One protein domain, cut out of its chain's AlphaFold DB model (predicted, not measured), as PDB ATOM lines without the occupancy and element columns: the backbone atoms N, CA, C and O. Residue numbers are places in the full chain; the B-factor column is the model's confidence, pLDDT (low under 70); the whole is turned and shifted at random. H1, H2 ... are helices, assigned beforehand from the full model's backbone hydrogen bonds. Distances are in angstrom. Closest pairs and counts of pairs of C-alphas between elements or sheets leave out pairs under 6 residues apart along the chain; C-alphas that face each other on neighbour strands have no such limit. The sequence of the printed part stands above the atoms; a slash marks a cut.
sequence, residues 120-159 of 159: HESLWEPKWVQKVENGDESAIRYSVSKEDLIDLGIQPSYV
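Overview. This is residues 120 to 159 of the 159 residues of a protein of Ligilactobacillus acidipiscis (UniProt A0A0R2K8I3). With little regular structure, this is a loose rod of chain: the short helix H1 lies near the middle of its length, H2 lies towards one end, residues 134 to 147 fold back from there to H3, and the last residues run to the other end at Val 159. The 40 printed residues include H1, H2 and H3 in that order and no named strand; the class is all helix, though named elements hold only 15 residues. The radius of gyration of the C-alphas is 11.5 A, and the spans are 39 by 15 by 12 A.

Arrangement. Start at H1, residues 120 to 124; it is close to H2, residues 128 to 133, but not clearly touching, the closest C-alphas being Ser 122 and Trp 128, 6.5 A apart. H3, residues 148 to 151, is apart from both. In H1 and H2 every O i to N i+4 pair is within hydrogen-bond range; H3 is too short for one.

Along the chain. Find C-alpha 120 at (198.340, 117.599, 131.289), where H1 begins its 6.1 A. H2 covers 8.8 A and H3 5.5 A, ending at C-alpha 151, (193.831, 109.146, 143.588).

Size, cuts and confidence. The C-alphas farthest apart, Gly 135 and Val 159, are 39.5 A apart. The printed part has no cut; H2 to H3 is a long link. Residue 159 alone has pLDDT under 70.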
ATOM      1  N   HIS A 120     199.516 118.381 130.892       93.19
ATOM      2  CA  HIS A 120     198.340 117.599 131.289       93.19
ATOM      3  C   HIS A 120     198.653 116.114 131.479       93.19
ATOM      4  O   HIS A 120     198.138 115.502 132.407       93.19
ATOM      5  N   GLU A 121     199.563 115.558 130.685       95.38
ATOM      6  CA  GLU A 121     199.792 114.115 130.682       95.38
ATOM      7  C   GLU A 121     200.517 113.665 131.949       95.38
ATOM      8  O   GLU A 121     200.239 112.585 132.458       95.38
ATOM      9  N   SER A 122     201.330 114.549 132.539       94.50
ATOM     10  CA  SER A 122     201.918 114.347 133.866       94.50
ATOM     11  C   SER A 122     200.880 114.418 134.994       94.50
ATOM     12  O   SER A 122     201.104 113.859 136.065       94.50
ATOM     13  N   LEU A 123     199.756 115.117 134.785       92.94
ATOM     14  CA  LEU A 123     198.647 115.178 135.746       92.94
ATOM     15  C   LEU A 123     197.716 113.974 135.601       92.94
ATOM     16  O   LEU A 123     197.264 113.422 136.598       92.94
ATOM     17  N   TRP A 124     197.404 113.584 134.365       93.44
ATOM     18  CA  TRP A 124     196.529 112.452 134.074       93.44
ATOM     19  C   TRP A 124     197.198 111.127 134.418       93.44
ATOM     20  O   TRP A 124     196.562 110.242 134.989       93.44
ATOM     21  N   GLU A 125     198.490 111.019 134.121       96.00
ATOM     22  CA  GLU A 125     199.297 109.840 134.370       96.00
ATOM     23  C   GLU A 125     200.628 110.241 135.034       96.00
ATOM     24  O   GLU A 125     201.641 110.435 134.364       96.00
ATOM     25  N   PRO A 126     200.686 110.322 136.375       95.31
ATOM     26  CA  PRO A 126     201.919 110.679 137.083       95.31
ATOM     27  C   PRO A 126     203.085 109.709 136.847       95.31
ATOM     28  O   PRO A 126     204.236 110.059 137.106       95.31
ATOM     29  N   LYS A 127     202.802 108.487 136.367       96.56
ATOM     30  CA  LYS A 127     203.808 107.475 136.016       96.56
ATOM     31  C   LYS A 127     204.068 107.383 134.510       96.56
ATOM     32  O   LYS A 127     204.546 106.349 134.047       96.56
ATOM     33  N   TRP A 128     203.734 108.420 133.736       97.88
ATOM     34  CA  TRP A 128     203.776 108.376 132.269       97.88
ATOM     35  C   TRP A 128     205.154 107.946 131.767       97.88
ATOM     36  O   TRP A 128     205.262 106.979 131.018       97.88
ATOM     37  N   VAL A 129     206.216 108.593 132.263       97.12
ATOM     38  CA  VAL A 129     207.602 108.295 131.863       97.12
ATOM     39  C   VAL A 129     207.974 106.863 132.229       97.12
ATOM     40  O   VAL A 129     208.464 106.122 131.385       97.12
ATOM     41  N   GLN A 130     207.655 106.433 133.450       98.12
ATOM     42  CA  GLN A 130     207.956 105.083 133.919       98.12
ATOM     43  C   GLN A 130     207.211 104.016 133.108       98.12
ATOM     44  O   GLN A 130     207.737 102.927 132.903       98.12
ATOM     45  N   LYS A 131     205.986 104.288 132.642       98.44
ATOM     46  CA  LYS A 131     205.245 103.362 131.771       98.44
ATOM     47  C   LYS A 131     205.913 103.228 130.408       98.44
ATOM     48  O   LYS A 131     206.079 102.105 129.942       98.44
ATOM     49  N   VAL A 132     206.365 104.336 129.820       97.88
ATOM     50  CA  VAL A 132     207.139 104.312 128.567       97.88
ATOM     51  C   VAL A 132     208.449 103.545 128.742       97.88
ATOM     52  O   VAL A 132     208.725 102.635 127.966       97.88
ATOM     53  N   GLU A 133     209.216 103.831 129.796       97.81
ATOM     54  CA  GLU A 133     210.488 103.146 130.082       97.81
ATOM     55  C   GLU A 133     210.323 101.630 130.271       97.81
ATOM     56  O   GLU A 133     211.210 100.860 129.907       97.81
ATOM     57  N   ASN A 134     209.179 101.188 130.801       98.06
ATOM     58  CA  ASN A 134     208.864  99.771 131.001       98.06
ATOM     59  C   ASN A 134     208.190  99.102 129.787       98.06
ATOM     60  O   ASN A 134     207.856  97.919 129.859       98.06
ATOM     61  N   GLY A 135     207.969  99.828 128.686       97.50
ATOM     62  CA  GLY A 135     207.259  99.318 127.509       97.50
ATOM     63  C   GLY A 135     205.758  99.085 127.728       97.50
ATOM     64  O   GLY A 135     205.128  98.379 126.944       97.50
ATOM     65  N   ASP A 136     205.174  99.676 128.772       97.56
ATOM     66  CA  ASP A 136     203.758  99.553 129.136       97.56
ATOM     67  C   ASP A 136     202.932 100.754 128.636       97.56
ATOM     68  O   ASP A 136     202.100 101.334 129.338       97.56
ATOM     69  N   GLU A 137     203.177 101.173 127.392       97.25
ATOM     70  CA  GLU A 137     202.521 102.350 126.802       97.25
ATOM     71  C   GLU A 137     200.992 102.204 126.736       97.25
ATOM     72  O   GLU A 137     200.260 103.190 126.818       97.25
ATOM     73  N   SER A 138     200.492 100.967 126.626       96.88
ATOM     74  CA  SER A 138     199.055 100.678 126.565       96.88
ATOM     75  C   SER A 138     198.311 100.956 127.874       96.88
ATOM     76  O   SER A 138     197.093 101.131 127.855       96.88
ATOM     77  N   ALA A 139     199.028 101.025 129.000       96.25
ATOM     78  CA  ALA A 139     198.458 101.358 130.297       96.25
ATOM     79  C   ALA A 139     198.443 102.867 130.584       96.25
ATOM     80  O   ALA A 139     198.017 103.265 131.670       96.25
ATOM     81  N   ILE A 140     198.937 103.719 129.678       97.31
ATOM     82  CA  ILE A 140     198.947 105.172 129.885       97.31
ATOM     83  C   ILE A 140     197.511 105.710 129.879       97.31
ATOM     84  O   ILE A 140     196.749 105.503 128.931       97.31
ATOM     85  N   ARG A 141     197.145 106.437 130.939       94.62
ATOM     86  CA  ARG A 141     195.861 107.132 131.035       94.62
ATOM     87  C   ARG A 141     195.902 108.453 130.250       94.62
ATOM     88  O   ARG A 141     196.701 109.332 130.547       94.62
ATOM     89  N   TYR A 142     194.980 108.620 129.298       94.06
ATOM     90  CA  TYR A 142     194.826 109.844 128.483       94.06
ATOM     91  C   TYR A 142     193.539 110.630 128.775       94.06
ATOM     92  O   TYR A 142     193.154 111.522 128.020       94.06
ATOM     93  N   SER A 143     192.823 110.269 129.834       91.06
ATOM     94  CA  SER A 143     191.616 110.959 130.275       91.06
ATOM     95  C   SER A 143     191.414 110.744 131.767       91.06
ATOM     96  O   SER A 143     191.796 109.711 132.305       91.06
ATOM     97  N   VAL A 144     190.815 111.722 132.439       88.44
ATOM     98  CA  VAL A 144     190.577 111.697 133.885       88.44
ATOM     99  C   VAL A 144     189.087 111.869 134.137       88.44
ATOM    100  O   VAL A 144     188.464 112.798 133.617       88.44
ATOM    101  N   SER A 145     188.515 110.956 134.915       90.06
ATOM    102  CA  SER A 145     187.162 111.059 135.460       90.06
ATOM    103  C   SER A 145     187.169 111.825 136.790       90.06
ATOM    104  O   SER A 145     188.224 112.100 137.363       90.06
ATOM    105  N   LYS A 146     185.993 112.193 137.312       88.19
ATOM    106  CA  LYS A 146     185.921 112.874 138.620       88.19
ATOM    107  C   LYS A 146     186.385 111.957 139.750       88.19
ATOM    108  O   LYS A 146     186.945 112.429 140.734       88.19
ATOM    109  N   GLU A 147     186.150 110.664 139.591       90.06
ATOM    110  CA  GLU A 147     186.503 109.614 140.533       90.06
ATOM    111  C   GLU A 147     188.028 109.445 140.639       90.06
ATOM    112  O   GLU A 147     188.540 109.172 141.724       90.06
ATOM    113  N   ASP A 148     188.760 109.694 139.548       90.62
ATOM    114  CA  ASP A 148     190.228 109.632 139.515       90.62
ATOM    115  C   ASP A 148     190.895 110.788 140.290       90.62
ATOM    116  O   ASP A 148     192.054 110.672 140.684       90.62
ATOM    117  N   LEU A 149     190.196 111.907 140.528       90.56
ATOM    118  CA  LEU A 149     190.794 113.115 141.119       90.56
ATOM    119  C   LEU A 149     191.378 112.869 142.516       90.56
ATOM    120  O   LEU A 149     192.428 113.418 142.842       90.56
ATOM    121  N   ILE A 150     190.719 112.029 143.322       89.75
ATOM    122  CA  ILE A 150     191.169 111.704 144.683       89.75
ATOM    123  C   ILE A 150     192.505 110.957 144.637       89.75
ATOM    124  O   ILE A 150     193.433 111.327 145.353       89.75
ATOM    125  N   ASP A 151     192.607 109.938 143.780       90.94
ATOM    126  CA  ASP A 151     193.831 109.146 143.588       90.94
ATOM    127  C   ASP A 151     194.977 110.002 143.026       90.94
ATOM    128  O   ASP A 151     196.123 109.887 143.455       90.94
ATOM    129  N   LEU A 152     194.651 110.941 142.133       92.50
ATOM    130  CA  LEU A 152     195.610 111.879 141.548       92.50
ATOM    131  C   LEU A 152     195.986 113.047 142.478       92.50
ATOM    132  O   LEU A 152     196.815 113.880 142.108       92.50
ATOM    133  N   GLY A 153     195.382 113.151 143.667       91.50
ATOM    134  CA  GLY A 153     195.603 114.274 144.584       91.50
ATOM    135  C   GLY A 153     195.132 115.628 144.034       91.50
ATOM    136  O   GLY A 153     195.595 116.676 144.487       91.50
ATOM    137  N   ILE A 154     194.221 115.624 143.058       89.75
ATOM    138  CA  ILE A 154     193.667 116.826 142.432       89.75
ATOM    139  C   ILE A 154     192.413 117.239 143.205       89.75
ATOM    140  O   ILE A 154     191.432 116.504 143.286       89.75
ATOM    141  N   GLN A 155     192.428 118.447 143.768       87.44
ATOM    142  CA  GLN A 155     191.250 119.013 144.425       87.44
ATOM    143  C   GLN A 155     190.149 119.269 143.381       87.44
ATOM    144  O   GLN A 155     190.426 119.906 142.358       87.44
ATOM    145  N   PRO A 156     188.903 118.815 143.607       80.19
ATOM    146  CA  PRO A 156     187.797 119.176 142.733       80.19
ATOM    147  C   PRO A 156     187.593 120.697 142.747       80.19
ATOM    148  O   PRO A 156     187.829 121.362 143.755       80.19
ATOM    149  N   SER A 157     187.156 121.257 141.616       79.75
ATOM    150  CA  SER A 157     186.822 122.680 141.527       79.75
ATOM    151  C   SER A 157     185.790 123.046 142.593       79.75
ATOM    152  O   SER A 157     184.819 122.306 142.763       79.75
ATOM    153  N   TYR A 158     185.977 124.186 143.265       72.56
ATOM    154  CA  TYR A 158     184.985 124.734 144.188       72.56
ATOM    155  C   TYR A 158     183.626 124.820 143.475       72.56
ATOM    156  O   TYR A 158     183.526 125.452 142.421       72.56
ATOM    157  N   VAL A 159     182.628 124.122 144.020       58.91
ATOM    158  CA  VAL A 159     181.218 124.208 143.606       58.91
ATOM    159  C   VAL A 159     180.536 125.270 144.450       58.91
ATOM    160  O   VAL A 159     180.785 125.269 145.677       58.91
TER     161      VAL A 159